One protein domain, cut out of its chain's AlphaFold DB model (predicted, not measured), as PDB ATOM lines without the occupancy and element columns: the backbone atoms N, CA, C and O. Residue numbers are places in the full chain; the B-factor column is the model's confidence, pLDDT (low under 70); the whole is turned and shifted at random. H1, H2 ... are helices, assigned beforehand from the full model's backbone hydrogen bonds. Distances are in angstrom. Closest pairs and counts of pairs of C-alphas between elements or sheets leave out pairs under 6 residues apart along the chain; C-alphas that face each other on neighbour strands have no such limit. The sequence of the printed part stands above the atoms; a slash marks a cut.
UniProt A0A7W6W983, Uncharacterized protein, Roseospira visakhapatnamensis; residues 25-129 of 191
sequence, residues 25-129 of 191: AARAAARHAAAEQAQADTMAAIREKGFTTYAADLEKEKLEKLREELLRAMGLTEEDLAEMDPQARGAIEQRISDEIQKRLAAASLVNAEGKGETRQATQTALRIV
ATOM      1  N   ALA A  25     -32.361  -3.796 -44.980       85.25
ATOM      2  CA  ALA A  25     -31.294  -4.495 -45.688       85.25
ATOM      3  C   ALA A  25     -30.198  -3.518 -46.130       85.25
ATOM      4  O   ALA A  25     -29.018  -3.770 -45.879       85.25
ATOM      5  N   ALA A  26     -30.573  -2.355 -46.671       84.81
ATOM      6  CA  ALA A  26     -29.618  -1.294 -46.998       84.81
ATOM      7  C   ALA A  26     -28.864  -0.799 -45.749       84.81
ATOM      8  O   ALA A  26     -27.648  -0.598 -45.778       84.81
ATOM      9  N   ARG A  27     -29.558  -0.670 -44.610       84.62
ATOM     10  CA  ARG A  27     -28.929  -0.274 -43.340       84.62
ATOM     11  C   ARG A  27     -28.001  -1.355 -42.778       84.62
ATOM     12  O   ARG A  27     -26.968  -1.022 -42.198       84.62
ATOM     13  N   ALA A  28     -28.353  -2.628 -42.934       85.44
ATOM     14  CA  ALA A  28     -27.501  -3.745 -42.539       85.44
ATOM     15  C   ALA A  28     -26.226  -3.805 -43.394       85.44
ATOM     16  O   ALA A  28     -25.133  -3.906 -42.839       85.44
ATOM     17  N   ALA A  29     -26.347  -3.642 -44.715       87.06
ATOM     18  CA  ALA A  29     -25.207  -3.575 -45.627       87.06
ATOM     19  C   ALA A  29     -24.284  -2.387 -45.307       87.06
ATOM     20  O   ALA A  29     -23.069  -2.554 -45.230       87.06
ATOM     21  N   ALA A  30     -24.850  -1.210 -45.020       87.44
ATOM     22  CA  ALA A  30     -24.073  -0.037 -44.617       87.44
ATOM     23  C   ALA A  30     -23.300  -0.260 -43.304       87.44
ATOM     24  O   ALA A  30     -22.147   0.148 -43.188       87.44
ATOM     25  N   ARG A  31     -23.901  -0.942 -42.317       87.50
ATOM     26  CA  ARG A  31     -23.205  -1.315 -41.072       87.50
ATOM     27  C   ARG A  31     -22.084  -2.318 -41.319       87.50
ATOM     28  O   ARG A  31     -21.043  -2.200 -40.686       87.50
ATOM     29  N   HIS A  32     -22.295  -3.281 -42.214       84.88
ATOM     30  CA  HIS A  32     -21.271  -4.261 -42.568       84.88
ATOM     31  C   HIS A  32     -20.070  -3.589 -43.236       84.88
ATOM     32  O   HIS A  32     -18.946  -3.762 -42.779       84.88
ATOM     33  N   ALA A  33     -20.319  -2.739 -44.235       85.94
ATOM     34  CA  ALA A  33     -19.271  -1.972 -44.902       85.94
ATOM     35  C   ALA A  33     -18.523  -1.048 -43.922       85.94
ATOM     36  O   ALA A  33     -17.298  -0.974 -43.950       85.94
ATOM     37  N   ALA A  34     -19.239  -0.391 -43.001       87.12
ATOM     38  CA  ALA A  34     -18.614   0.423 -41.959       87.12
ATOM     39  C   ALA A  34     -17.758  -0.412 -40.988       87.12
ATOM     40  O   ALA A  34     -16.696   0.038 -40.564       87.12
ATOM     41  N   ALA A  35     -18.194  -1.628 -40.644       87.31
ATOM     42  CA  ALA A  35     -17.432  -2.531 -39.786       87.31
ATOM     43  C   ALA A  35     -16.166  -3.056 -40.479       87.31
ATOM     44  O   ALA A  35     -15.114  -3.107 -39.846       87.31
ATOM     45  N   GLU A  36     -16.244  -3.411 -41.764       88.06
ATOM     46  CA  GLU A  36     -15.079  -3.809 -42.565       88.06
ATOM     47  C   GLU A  36     -14.071  -2.665 -42.691       88.06
ATOM     48  O   GLU A  36     -12.875  -2.875 -42.484       88.06
ATOM     49  N   GLN A  37     -14.551  -1.445 -42.943       86.94
ATOM     50  CA  GLN A  37     -13.693  -0.265 -43.004       86.94
ATOM     51  C   GLN A  37     -13.006  -0.004 -41.657       86.94
ATOM     52  O   GLN A  37     -11.788   0.132 -41.608       86.94
ATOM     53  N   ALA A  38     -13.751  -0.044 -40.548       88.44
ATOM     54  CA  ALA A  38     -13.186   0.140 -39.211       88.44
ATOM     55  C   ALA A  38     -12.128  -0.925 -38.860       88.44
ATOM     56  O   ALA A  38     -11.121  -0.625 -38.211       88.44
ATOM     57  N   GLN A  39     -12.325  -2.172 -39.302       87.12
ATOM     58  CA  GLN A  39     -11.323  -3.228 -39.149       87.12
ATOM     59  C   GLN A  39     -10.074  -2.945 -39.988       87.12
ATOM     60  O   GLN A  39      -8.960  -3.100 -39.488       87.12
ATOM     61  N   ALA A  40     -10.240  -2.507 -41.238       88.62
ATOM     62  CA  ALA A  40      -9.126  -2.151 -42.108       88.62
ATOM     63  C   ALA A  40      -8.296  -0.997 -41.524       88.62
ATOM     64  O   ALA A  40      -7.068  -1.104 -41.462       88.62
ATOM     65  N   ASP A  41      -8.959   0.043 -41.022       89.44
ATOM     66  CA  ASP A  41      -8.326   1.203 -40.390       89.44
ATOM     67  C   ASP A  41      -7.579   0.795 -39.108       89.44
ATOM     68  O   ASP A  41      -6.432   1.188 -38.890       89.44
ATOM     69  N   THR A  42      -8.173  -0.090 -38.300       86.19
ATOM     70  CA  THR A  42      -7.522  -0.654 -37.104       86.19
ATOM     71  C   THR A  42      -6.257  -1.432 -37.470       86.19
ATOM     72  O   THR A  42      -5.200  -1.249 -36.866       86.19
ATOM     73  N   MET A  43      -6.331  -2.291 -38.489       87.75
ATOM     74  CA  MET A  43      -5.178  -3.065 -38.951       87.75
ATOM     75  C   MET A  43      -4.095  -2.181 -39.576       87.75
ATOM     76  O   MET A  43      -2.912  -2.513 -39.479       87.75
ATOM     77  N   ALA A  44      -4.475  -1.070 -40.212       86.81
ATOM     78  CA  ALA A  44      -3.537  -0.068 -40.702       86.81
ATOM     79  C   ALA A  44      -2.812   0.622 -39.537       86.81
ATOM     80  O   ALA A  44      -1.584   0.636 -39.527       86.81
ATOM     81  N   ALA A  45      -3.544   1.066 -38.511       82.88
ATOM     82  CA  ALA A  45      -2.971   1.686 -37.316       82.88
ATOM     83  C   ALA A  45      -2.009   0.745 -36.564       82.88
ATOM     84  O   ALA A  45      -0.933   1.166 -36.137       82.88
ATOM     85  N   ILE A  46      -2.354  -0.544 -36.450       88.69
ATOM     86  CA  ILE A  46      -1.478  -1.564 -35.850       88.69
ATOM     87  C   ILE A  46      -0.209  -1.764 -36.686       88.69
ATOM     88  O   ILE A  46       0.875  -1.899 -36.120       88.69
ATOM     89  N   ARG A  47      -0.318  -1.792 -38.022       88.06
ATOM     90  CA  ARG A  47       0.844  -1.921 -38.917       88.06
ATOM     91  C   ARG A  47       1.758  -0.698 -38.872       88.06
ATOM     92  O   ARG A  47       2.967  -0.864 -38.967       88.06
ATOM     93  N   GLU A  48       1.193   0.497 -38.731       85.31
ATOM     94  CA  GLU A  48       1.933   1.761 -38.709       85.31
ATOM     95  C   GLU A  48       2.661   1.988 -37.377       85.31
ATOM     96  O   GLU A  48       3.859   2.261 -37.362       85.31
ATOM     97  N   LYS A  49       1.950   1.852 -36.252       87.50
ATOM     98  CA  LYS A  49       2.482   2.159 -34.913       87.50
ATOM     99  C   LYS A  49       3.120   0.959 -34.210       87.50
ATOM    100  O   LYS A  49       3.867   1.128 -33.245       87.50
ATOM    101  N   GLY A  50       2.790  -0.251 -34.657       89.69
ATOM    102  CA  GLY A  50       3.041  -1.492 -33.931       89.69
ATOM    103  C   GLY A  50       1.948  -1.793 -32.898       89.69
ATOM    104  O   GLY A  50       1.350  -0.895 -32.304       89.69
ATOM    105  N   PHE A  51       1.698  -3.086 -32.661       90.25
ATOM    106  CA  PHE A  51       0.637  -3.554 -31.758       90.25
ATOM    107  C   PHE A  51       0.786  -3.033 -30.323       90.25
ATOM    108  O   PHE A  51      -0.203  -2.656 -29.708       90.25
ATOM    109  N   THR A  52       2.010  -2.982 -29.793       87.75
ATOM    110  CA  THR A  52       2.279  -2.520 -28.422       87.75
ATOM    111  C   THR A  52       1.934  -1.046 -28.237       87.75
ATOM    112  O   THR A  52       1.263  -0.690 -27.274       87.75
ATOM    113  N   THR A  53       2.339  -0.198 -29.181       91.00
ATOM    114  CA  THR A  53       2.024   1.236 -29.176       91.00
ATOM    115  C   THR A  53       0.524   1.462 -29.332       91.00
ATOM    116  O   THR A  53      -0.062   2.234 -28.584       91.00
ATOM    117  N   TYR A  54      -0.116   0.746 -30.260       89.06
ATOM    118  CA  TYR A  54      -1.562   0.825 -30.459       89.06
ATOM    119  C   TYR A  54      -2.349   0.395 -29.210       89.06
ATOM    120  O   TYR A  54      -3.310   1.060 -28.831       89.06
ATOM    121  N   ALA A  55      -1.928  -0.680 -28.538       86.81
ATOM    122  CA  ALA A  55      -2.536  -1.121 -27.286       86.81
ATOM    123  C   ALA A  55      -2.373  -0.072 -26.173       86.81
ATOM    124  O   ALA A  55      -3.344   0.229 -25.486       86.81
ATOM    125  N   ALA A  56      -1.188   0.533 -26.045       86.94
ATOM    126  CA  ALA A  56      -0.946   1.597 -25.074       86.94
ATOM    127  C   ALA A  56      -1.795   2.852 -25.352       86.94
ATOM    128  O   ALA A  56      -2.326   3.454 -24.422       86.94
ATOM    129  N   ASP A  57      -1.955   3.239 -26.620       85.94
ATOM    130  CA  ASP A  57      -2.821   4.355 -27.017       85.94
ATOM    131  C   ASP A  57      -4.295   4.058 -26.685       85.94
ATOM    132  O   ASP A  57      -4.982   4.901 -26.111       85.94
ATOM    133  N   LEU A  58      -4.766   2.835 -26.963       87.31
ATOM    134  CA  LEU A  58      -6.115   2.396 -26.593       87.31
ATOM    135  C   LEU A  58      -6.340   2.380 -25.079       87.31
ATOM    136  O   LEU A  58      -7.438   2.689 -24.616       87.31
ATOM    137  N   GLU A  59      -5.345   1.965 -24.299       86.75
ATOM    138  CA  GLU A  59      -5.427   1.979 -22.838       86.75
ATOM    139  C   GLU A  59      -5.535   3.405 -22.301       86.75
ATOM    140  O   GLU A  59      -6.376   3.656 -21.438       86.75
ATOM    141  N   LYS A  60      -4.763   4.350 -22.854       90.00
ATOM    142  CA  LYS A  60      -4.865   5.774 -22.507       90.00
ATOM    143  C   LYS A  60      -6.238   6.343 -22.844       90.00
ATOM    144  O   LYS A  60      -6.879   6.906 -21.965       90.00
ATOM    145  N   GLU A  61      -6.731   6.115 -24.060       89.88
ATOM    146  CA  GLU A  61      -8.053   6.599 -24.482       89.88
ATOM    147  C   GLU A  61      -9.173   6.033 -23.589       89.88
ATOM    148  O   GLU A  61     -10.119   6.729 -23.221       89.88
ATOM    149  N   LYS A  62      -9.069   4.757 -23.194       89.88
ATOM    150  CA  LYS A  62     -10.015   4.144 -22.249       89.88
ATOM    151  C   LYS A  62      -9.931   4.764 -20.860       89.88
ATOM    152  O   LYS A  62     -10.967   4.942 -20.223       89.88
ATOM    153  N   LEU A  63      -8.724   5.055 -20.382       89.06
ATOM    154  CA  LEU A  63      -8.506   5.681 -19.084       89.06
ATOM    155  C   LEU A  63      -9.105   7.093 -19.043       89.06
ATOM    156  O   LEU A  63      -9.799   7.428 -18.087       89.06
ATOM    157  N   GLU A  64      -8.891   7.877 -20.100       91.31
ATOM    158  CA  GLU A  64      -9.456   9.222 -20.267       91.31
ATOM    159  C   GLU A  64     -10.986   9.181 -20.277       91.31
ATOM    160  O   GLU A  64     -11.626   9.860 -19.476       91.31
ATOM    161  N   LYS A  65     -11.590   8.289 -21.070       90.12
ATOM    162  CA  LYS A  65     -13.053   8.119 -21.082       90.12
ATOM    163  C   LYS A  65     -13.613   7.716 -19.721       90.12
ATOM    164  O   LYS A  65     -14.645   8.233 -19.306       90.12
ATOM    165  N   LEU A  66     -12.947   6.808 -19.004       90.19
ATOM    166  CA  LEU A  66     -13.374   6.421 -17.655       90.19
ATOM    167  C   LEU A  66     -13.280   7.589 -16.671       90.19
ATOM    168  O   LEU A  66     -14.171   7.745 -15.836       90.19
ATOM    169  N   ARG A  67     -12.234   8.415 -16.767       91.38
ATOM    170  CA  ARG A  67     -12.107   9.642 -15.971       91.38
ATOM    171  C   ARG A  67     -13.271  10.591 -16.251       91.38
ATOM    172  O   ARG A  67     -13.948  10.986 -15.305       91.38
ATOM    173  N   GLU A  68     -13.550  10.894 -17.517       92.06
ATOM    174  CA  GLU A  68     -14.669  11.758 -17.918       92.06
ATOM    175  C   GLU A  68     -16.022  11.218 -17.432       92.06
ATOM    176  O   GLU A  68     -16.859  11.958 -16.909       92.06
ATOM    177  N   GLU A  69     -16.248   9.908 -17.552       91.06
ATOM    178  CA  GLU A  69     -17.468   9.267 -17.060       91.06
ATOM    179  C   GLU A  69     -17.629   9.403 -15.545       91.06
ATOM    180  O   GLU A  69     -18.744   9.625 -15.067       91.06
ATOM    181  N   LEU A  70     -16.536   9.262 -14.794       91.06
ATOM    182  CA  LEU A  70     -16.533   9.398 -13.342       91.06
ATOM    183  C   LEU A  70     -16.746  10.842 -12.899       91.06
ATOM    184  O   LEU A  70     -17.524  11.072 -11.974       91.06
ATOM    185  N   LEU A  71     -16.127  11.804 -13.584       91.62
ATOM    186  CA  LEU A  71     -16.381  13.230 -13.376       91.62
ATOM    187  C   LEU A  71     -17.856  13.555 -13.584       91.62
ATOM    188  O   LEU A  71     -18.520  14.067 -12.680       91.62
ATOM    189  N   ARG A  72     -18.411  13.124 -14.720       92.31
ATOM    190  CA  ARG A  72     -19.827  13.316 -15.031       92.31
ATOM    191  C   ARG A  72     -20.742  12.634 -14.015       92.31
ATOM    192  O   ARG A  72     -21.779  13.190 -13.667       92.31
ATOM    193  N   ALA A  73     -20.379  11.451 -13.513       89.38
ATOM    194  CA  ALA A  73     -21.143  10.757 -12.472       89.38
ATOM    195  C   ALA A  73     -21.146  11.513 -11.130       89.38
ATOM    196  O   ALA A  73     -22.091  11.372 -10.355       89.38
ATOM    197  N   MET A  74     -20.121  12.326 -10.866       88.12
ATOM    198  CA  MET A  74     -20.062  13.240  -9.721       88.12
ATOM    199  C   MET A  74     -20.735  14.594  -9.996       88.12
ATOM    200  O   MET A  74     -20.817  15.416  -9.087       88.12
ATOM    201  N   GLY A  75     -21.248  14.813 -11.212       89.50
ATOM    202  CA  GLY A  75     -21.869  16.071 -11.622       89.50
ATOM    203  C   GLY A  75     -20.863  17.185 -11.906       89.50
ATOM    204  O   GLY A  75     -21.217  18.347 -11.758       89.50
ATOM    205  N   LEU A  76     -19.632  16.824 -12.273       90.56
ATOM    206  CA  LEU A  76     -18.534  17.746 -12.547       90.56
ATOM    207  C   LEU A  76     -18.076  17.622 -14.000       90.56
ATOM    208  O   LEU A  76     -18.125  16.533 -14.583       90.56
ATOM    209  N   THR A  77     -17.585  18.721 -14.560       91.81
ATOM    210  CA  THR A  77     -16.834  18.742 -15.819       91.81
ATOM    211  C   THR A  77     -15.333  18.948 -15.575       91.81
ATOM    212  O   THR A  77     -14.898  19.200 -14.450       91.81
ATOM    213  N   GLU A  78     -14.506  18.804 -16.617       86.56
ATOM    214  CA  GLU A  78     -13.066  19.110 -16.510       86.56
ATOM    215  C   GLU A  78     -12.833  20.612 -16.273       86.56
ATOM    216  O   GLU A  78     -11.886  20.987 -15.583       86.56
ATOM    217  N   GLU A  79     -13.719  21.475 -16.780       88.00
ATOM    218  CA  GLU A  79     -13.697  22.907 -16.478       88.00
ATOM    219  C   GLU A  79     -13.979  23.163 -14.993       88.00
ATOM    220  O   GLU A  79     -13.203  23.865 -14.345       88.00
ATOM    221  N   ASP A  80     -15.006  22.517 -14.427       86.50
ATOM    222  CA  ASP A  80     -15.309  22.623 -12.994       86.50
ATOM    223  C   ASP A  80     -14.114  22.170 -12.142       86.50
ATOM    224  O   ASP A  80     -13.789  22.780 -11.124       86.50
ATOM    225  N   LEU A  81     -13.420  21.112 -12.570       86.31
ATOM    226  CA  LEU A  81     -12.240  20.606 -11.878       86.31
ATOM    227  C   LEU A  81     -11.047  21.574 -11.956       86.31
ATOM    228  O   LEU A  81     -10.232  21.634 -11.030       86.31
ATOM    229  N   ALA A  82     -10.922  22.311 -13.059       88.38
ATOM    230  CA  ALA A  82      -9.872  23.304 -13.262       88.38
ATOM    231  C   ALA A  82     -10.110  24.584 -12.447       88.38
ATOM    232  O   ALA A  82      -9.141  25.209 -12.011       88.38
ATOM    233  N   GLU A  83     -11.374  24.948 -12.221       90.69
ATOM    234  CA  GLU A  83     -11.775  26.093 -11.393       90.69
ATOM    235  C   GLU A  83     -11.665  25.816  -9.883       90.69
ATOM    236  O   GLU A  83     -11.631  26.747  -9.076       90.69
ATOM    237  N   MET A  84     -11.573  24.544  -9.482       88.44
ATOM    238  CA  MET A  84     -11.410  24.146  -8.086       88.44
ATOM    239  C   MET A  84     -10.024  24.455  -7.512       88.44
ATOM    240  O   MET A  84      -8.992  24.408  -8.184       88.44
ATOM    241  N   ASP A  85      -9.999  24.673  -6.195       92.31
ATOM    242  CA  ASP A  85      -8.763  24.813  -5.433       92.31
ATOM    243  C   ASP A  85      -7.900  23.533  -5.541       92.31
ATOM    244  O   ASP A  85      -8.455  22.425  -5.519       92.31
ATOM    245  N   PRO A  86      -6.556  23.630  -5.635       91.12
ATOM    246  CA  PRO A  86      -5.682  22.472  -5.821       91.12
ATOM    247  C   PRO A  86      -5.913  21.330  -4.828       91.12
ATOM    248  O   PRO A  86      -5.793  20.163  -5.206       91.12
ATOM    249  N   GLN A  87      -6.270  21.647  -3.578       88.69
ATOM    250  CA  GLN A  87      -6.569  20.631  -2.570       88.69
ATOM    251  C   GLN A  87      -7.874  19.879  -2.882       88.69
ATOM    252  O   GLN A  87      -7.923  18.652  -2.784       88.69
ATOM    253  N   ALA A  88      -8.930  20.601  -3.269       88.06
ATOM    254  CA  ALA A  88     -10.227  20.018  -3.606       88.06
ATOM    255  C   ALA A  88     -10.146  19.193  -4.898       88.06
ATOM    256  O   ALA A  88     -10.626  18.058  -4.936       88.06
ATOM    257  N   ARG A  89      -9.448  19.718  -5.911       90.88
ATOM    258  CA  ARG A  89      -9.137  18.996  -7.147       90.88
ATOM    259  C   ARG A  89      -8.412  17.686  -6.855       90.88
ATOM    260  O   ARG A  89      -8.861  16.637  -7.300       90.88
ATOM    261  N   GLY A  90      -7.343  17.725  -6.054       89.31
ATOM    262  CA  GLY A  90      -6.569  16.529  -5.713       89.31
ATOM    263  C   GLY A  90      -7.405  15.446  -5.023       89.31
ATOM    264  O   GLY A  90      -7.285  14.270  -5.359       89.31
ATOM    265  N   ALA A  91      -8.309  15.828  -4.116       91.00
ATOM    266  CA  ALA A  91      -9.204  14.880  -3.451       91.00
ATOM    267  C   ALA A  91     -10.173  14.191  -4.432       91.00
ATOM    268  O   ALA A  91     -10.443  12.993  -4.311       91.00
ATOM    269  N   ILE A  92     -10.683  14.930  -5.421       91.19
ATOM    270  CA  ILE A  92     -11.571  14.385  -6.454       91.19
ATOM    271  C   ILE A  92     -10.786  13.481  -7.408       91.19
ATOM    272  O   ILE A  92     -11.222  12.364  -7.681       91.19
ATOM    273  N   GLU A  93      -9.604  13.901  -7.857       89.12
ATOM    274  CA  GLU A  93      -8.736  13.094  -8.723       89.12
ATOM    275  C   GLU A  93      -8.287  11.791  -8.061       89.12
ATOM    276  O   GLU A  93      -8.246  10.739  -8.708       89.12
ATOM    277  N   GLN A  94      -8.007  11.824  -6.758       92.25
ATOM    278  CA  GLN A  94      -7.693  10.623  -5.993       92.25
ATOM    279  C   GLN A  94      -8.886   9.661  -5.962       92.25
ATOM    280  O   GLN A  94      -8.735   8.476  -6.255       92.25
ATOM    281  N   ARG A  95     -10.094  10.176  -5.712       91.25
ATOM    282  CA  ARG A  95     -11.318   9.365  -5.738       91.25
ATOM    283  C   ARG A  95     -11.591   8.761  -7.117       91.25
ATOM    284  O   ARG A  95     -12.018   7.610  -7.200       91.25
ATOM    285  N   ILE A  96     -11.339   9.513  -8.189       90.62
ATOM    286  CA  ILE A  96     -11.427   9.012  -9.568       90.62
ATOM    287  C   ILE A  96     -10.427   7.878  -9.776       90.62
ATOM    288  O   ILE A  96     -10.794   6.826 -10.294       90.62
ATOM    289  N   SER A  97      -9.184   8.064  -9.334       91.56
ATOM    290  CA  SER A  97      -8.119   7.067  -9.470       91.56
ATOM    291  C   SER A  97      -8.475   5.754  -8.770       91.56
ATOM    292  O   SER A  97      -8.363   4.687  -9.374       91.56
ATOM    293  N   ASP A  98      -8.982   5.825  -7.538       92.75
ATOM    294  CA  ASP A  98      -9.415   4.649  -6.775       92.75
ATOM    295  C   ASP A  98     -10.559   3.901  -7.477       92.75
ATOM    296  O   ASP A  98     -10.596   2.671  -7.517       92.75
ATOM    297  N   GLU A  99     -11.512   4.637  -8.043       91.50
ATOM    298  CA  GLU A  99     -12.658   4.057  -8.737       91.50
ATOM    299  C   GLU A  99     -12.258   3.421 -10.079       91.50
ATOM    300  O   GLU A  99     -12.722   2.326 -10.409       91.50
ATOM    301  N   ILE A 100     -11.333   4.038 -10.819       89.69
ATOM    302  CA  ILE A 100     -10.727   3.442 -12.017       89.69
ATOM    303  C   ILE A 100     -10.039   2.122 -11.663       89.69
ATOM    304  O   ILE A 100     -10.279   1.111 -12.326       89.69
ATOM    305  N   GLN A 101      -9.219   2.101 -10.607       90.00
ATOM    306  CA  GLN A 101      -8.526   0.888 -10.169       90.00
ATOM    307  C   GLN A 101      -9.513  -0.229  -9.816       90.00
ATOM    308  O   GLN A 101      -9.329  -1.365 -10.253       90.00
ATOM    309  N   LYS A 102     -10.597   0.090  -9.098       90.50
ATOM    310  CA  LYS A 102     -11.662  -0.877  -8.782       90.50
ATOM    311  C   LYS A 102     -12.315  -1.441 -10.039       90.50
ATOM    312  O   LYS A 102     -12.488  -2.654 -10.138       90.50
ATOM    313  N   ARG A 103     -12.652  -0.591 -11.015       87.56
ATOM    314  CA  ARG A 103     -13.281  -1.021 -12.275       87.56
ATOM    315  C   ARG A 103     -12.350  -1.877 -13.125       87.56
ATOM    316  O   ARG A 103     -12.789  -2.897 -13.652       87.56
ATOM    317  N   LEU A 104     -11.073  -1.509 -13.227       87.06
ATOM    318  CA  LEU A 104     -10.068  -2.298 -13.944       87.06
ATOM    319  C   LEU A 104      -9.819  -3.647 -13.263       87.06
ATOM    320  O   LEU A 104      -9.773  -4.672 -13.944       87.06
ATOM    321  N   ALA A 105      -9.724  -3.673 -11.932       87.19
ATOM    322  CA  ALA A 105      -9.584  -4.910 -11.170       87.19
ATOM    323  C   ALA A 105     -10.805  -5.826 -11.353       87.19
ATOM    324  O   ALA A 105     -10.644  -7.009 -11.647       87.19
ATOM    325  N   ALA A 106     -12.021  -5.277 -11.264       86.75
ATOM    326  CA  ALA A 106     -13.255  -6.023 -11.493       86.75
ATOM    327  C   ALA A 106     -13.337  -6.573 -12.927       86.75
ATOM    328  O   ALA A 106     -13.637  -7.749 -13.123       86.75
ATOM    329  N   ALA A 107     -13.011  -5.759 -13.935       79.88
ATOM    330  CA  ALA A 107     -12.972  -6.203 -15.325       79.88
ATOM    331  C   ALA A 107     -11.916  -7.298 -15.548       79.88
ATOM    332  O   ALA A 107     -12.162  -8.244 -16.294       79.88
ATOM    333  N   SER A 108     -10.755  -7.206 -14.896       79.69
ATOM    334  CA  SER A 108      -9.705  -8.224 -14.979       79.69
ATOM    335  C   SER A 108     -10.156  -9.561 -14.379       79.69
ATOM    336  O   SER A 108     -10.000 -10.598 -15.020       79.69
ATOM    337  N   LEU A 109     -10.808  -9.535 -13.210       74.50
ATOM    338  CA  LEU A 109     -11.362 -10.731 -12.560       74.50
ATOM    339  C   LEU A 109     -12.425 -11.414 -13.431       74.50
ATOM    340  O   LEU A 109     -12.334 -12.615 -13.673       74.50
ATOM    341  N   VAL A 110     -13.358 -10.650 -14.007       74.75
ATOM    342  CA  VAL A 110     -14.400 -11.195 -14.900       74.75
ATOM    343  C   VAL A 110     -13.798 -11.822 -16.166       74.75
ATOM    344  O   VAL A 110     -14.270 -12.855 -16.643       74.75
ATOM    345  N   ASN A 111     -12.730 -11.237 -16.713       64.81
ATOM    346  CA  ASN A 111     -12.029 -11.806 -17.868       64.81
ATOM    347  C   ASN A 111     -11.175 -13.040 -17.505       64.81
ATOM    348  O   ASN A 111     -10.948 -13.893 -18.369       64.81
ATOM    349  N   ALA A 112     -10.725 -13.157 -16.252       60.88
ATOM    350  CA  ALA A 112     -10.005 -14.320 -15.738       60.88
ATOM    351  C   ALA A 112     -10.946 -15.504 -15.441       60.88
ATOM    352  O   ALA A 112     -10.637 -16.635 -15.811       60.88
ATOM    353  N   GLU A 113     -12.137 -15.261 -14.883       57.28
ATOM    354  CA  GLU A 113     -13.123 -16.312 -14.570       57.28
ATOM    355  C   GLU A 113     -13.702 -17.008 -15.820       57.28
ATOM    356  O   GLU A 113     -14.152 -18.153 -15.755       57.28
ATOM    357  N   GLY A 114     -13.624 -16.373 -16.994       53.72
ATOM    358  CA  GLY A 114     -13.962 -16.992 -18.283       53.72
ATOM    359  C   GLY A 114     -12.897 -17.953 -18.835       53.72
ATOM    360  O   GLY A 114     -13.164 -18.687 -19.790       53.72
ATOM    361  N   LYS A 115     -11.689 -17.975 -18.257       57.53
ATOM    362  CA  LYS A 115     -10.562 -18.803 -18.701       57.53
ATOM    363  C   LYS A 115     -10.012 -19.641 -17.544       57.53
ATOM    364  O   LYS A 115      -8.996 -19.313 -16.955       57.53
ATOM    365  N   GLY A 116     -10.600 -20.822 -17.339       52.84
ATOM    366  CA  GLY A 116      -9.747 -22.002 -17.151       52.84
ATOM    367  C   GLY A 116      -9.811 -22.814 -15.861       52.84
ATOM    368  O   GLY A 116      -9.052 -23.773 -15.806       52.84
ATOM    369  N   GLU A 117     -10.694 -22.570 -14.887       55.47
ATOM    370  CA  GLU A 117     -10.621 -23.358 -13.630       55.47
ATOM    371  C   GLU A 117     -11.815 -24.284 -13.342       55.47
ATOM    372  O   GLU A 117     -11.656 -25.352 -12.749       55.47
ATOM    373  N   THR A 118     -13.005 -24.006 -13.879       51.38
ATOM    374  CA  THR A 118     -14.212 -24.773 -13.502       51.38
ATOM    375  C   THR A 118     -14.388 -26.107 -14.245       51.38
ATOM    376  O   THR A 118     -15.210 -26.925 -13.839       51.38
ATOM    377  N   ARG A 119     -13.616 -26.391 -15.310       53.81
ATOM    378  CA  ARG A 119     -13.716 -27.658 -16.080       53.81
ATOM    379  C   ARG A 119     -12.694 -28.735 -15.705       53.81
ATOM    380  O   ARG A 119     -12.977 -29.910 -15.916       53.81
ATOM    381  N   GLN A 120     -11.531 -28.381 -15.155       54.97
ATOM    382  CA  GLN A 120     -10.520 -29.381 -14.776       54.97
ATOM    383  C   GLN A 120     -10.763 -29.958 -13.378       54.97
ATOM    384  O   GLN A 120     -10.620 -31.168 -13.190       54.97
ATOM    385  N   ALA A 121     -11.216 -29.140 -12.421       56.16
ATOM    386  CA  ALA A 121     -11.548 -29.616 -11.077       56.16
ATOM    387  C   ALA A 121     -12.760 -30.568 -11.083       56.16
ATOM    388  O   ALA A 121     -12.738 -31.613 -10.433       56.16
ATOM    389  N   THR A 122     -13.779 -30.278 -11.899       57.22
ATOM    390  CA  THR A 122     -14.948 -31.157 -12.075       57.22
ATOM    391  C   THR A 122     -14.613 -32.433 -12.845       57.22
ATOM    392  O   THR A 122     -15.104 -33.491 -12.468       57.22
ATOM    393  N   GLN A 123     -13.738 -32.396 -13.859       58.81
ATOM    394  CA  GLN A 123     -13.336 -33.614 -14.582       58.81
ATOM    395  C   GLN A 123     -12.412 -34.521 -13.744       58.81
ATOM    396  O   GLN A 123     -12.505 -35.746 -13.836       58.81
ATOM    397  N   THR A 124     -11.573 -33.937 -12.881       58.00
ATOM    398  CA  THR A 124     -10.698 -34.689 -11.964       58.00
ATOM    399  C   THR A 124     -11.499 -35.334 -10.833       58.00
ATOM    400  O   THR A 124     -11.320 -36.518 -10.555       58.00
ATOM    401  N   ALA A 125     -12.457 -34.610 -10.244       57.97
ATOM    402  CA  ALA A 125     -13.356 -35.171  -9.237       57.97
ATOM    403  C   ALA A 125     -14.244 -36.297  -9.807       57.97
ATOM    404  O   ALA A 125     -14.477 -37.302  -9.134       57.97
ATOM    405  N   LEU A 126     -14.676 -36.186 -11.070       55.84
ATOM    406  CA  LEU A 126     -15.505 -37.209 -11.716       55.84
ATOM    407  C   LEU A 126     -14.734 -38.509 -12.015       55.84
ATOM    408  O   LEU A 126     -15.318 -39.588 -11.946       55.84
ATOM    409  N   ARG A 127     -13.420 -38.435 -12.275       55.09
ATOM    410  CA  ARG A 127     -12.558 -39.622 -12.447       55.09
ATOM    411  C   ARG A 127     -12.246 -40.347 -11.141       55.09
ATOM    412  O   ARG A 127     -12.120 -41.563 -11.148       55.09
ATOM    413  N   ILE A 128     -12.139 -39.622 -10.030       58.78
ATOM    414  CA  ILE A 128     -11.908 -40.234  -8.711       58.78
ATOM    415  C   ILE A 128     -13.167 -40.979  -8.235       58.78
ATOM    416  O   ILE A 128     -13.066 -42.010  -7.577       58.78
ATOM    417  N   VAL A 129     -14.353 -40.504  -8.628       58.03
ATOM    418  CA  VAL A 129     -15.638 -41.158  -8.334       58.03
ATOM    419  C   VAL A 129     -15.946 -42.333  -9.274       58.03
ATOM    420  O   VAL A 129     -16.539 -43.316  -8.833       58.03
TER     421      VAL A 129
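Overview. This is residues 25 to 129 of the 191 residues of an uncharacterized protein of Roseospira visakhapatnamensis (UniProt A0A7W6W983). The model is an open, zigzag chain of helices: the long helices H1 and H2 meet near their ends as a V, and the later part of H2 crosses the side of the still longer H4, with the short H3 in the turn between H2 and H4. Residues 25 to 41 of H1 stick out as one arm, and residues 105 to 129, the last part of H4 together with the link and H5, stick out as another. The printed part has 105 residues, with five named helices in the order H1, H2, H3, H4, H5 and no named strand, and its class is all helix. It is extended, with a radius of gyration of the C-alphas of 21.5 A and spans of 66 by 46 by 33 A.

Along the chain. Find C-alpha 25 at (-31.294, -4.495, -45.688); from there H1, residues 25 to 49, runs 36.1 A to C-alpha 49 at (2.482, 2.159, -34.913). After Gly 50 comes H2, residues 51 to 73, 32.4 A long. Next look for H3, residues 78 to 83, 8.8 A from first to last C-alpha. H4, residues 86 to 113, is the longest helix, with 28 residues over 40.4 A. H5, residues 120 to 129, runs 14.4 A and ends at C-alpha 129, (-15.638, -41.158, -8.334).

Arrangement. Look first at Ile 46 and Tyr 54, whose C-alphas, 5.9 A apart, are the closest of H1 and H2. These two helices are close but not clearly touching, at a steep tilt of 61 degrees, opposite ways. Then go to Leu 70 and Ile 96: their C-alphas, 6.4 A apart, are the closest of H2 and H4, which touch at a steep tilt of 58 degrees, opposite ways. H2 touches H4 with residues 63 to 71 alone, and H4 touches H2 with residues 96 to 100 alone. H3 is close to H2 but not clearly touching, the closest C-alphas being those of Leu 71 and Glu 78 at 7.4 A. H3 is likewise close to H4 but not clearly touching, with the C-alphas of Leu 81 and Arg 89 closest at 5.9 A, at a shallow tilt of 25 degrees, opposite ways. H1 is apart from H3, H4 and H5, and H5 is apart from H2, H3 and H4 too. In the backbones of H1, H2, H3, H4 and H5 every O i to N i+4 pair is within hydrogen-bond range.

Size, cuts and confidence. The C-alphas of Glu 83 and Val 129 are the two farthest apart, at 67.4 A. Without the stretches that stand free, the body has 63 residues and spans 44 by 24 by 18 A. The printed part has no cut and no long link; the link from H4 to H5 is short and the other three are tight. The mean pLDDT of the printed part is 82.5, and you will find values under 70 at residues 111 to 129.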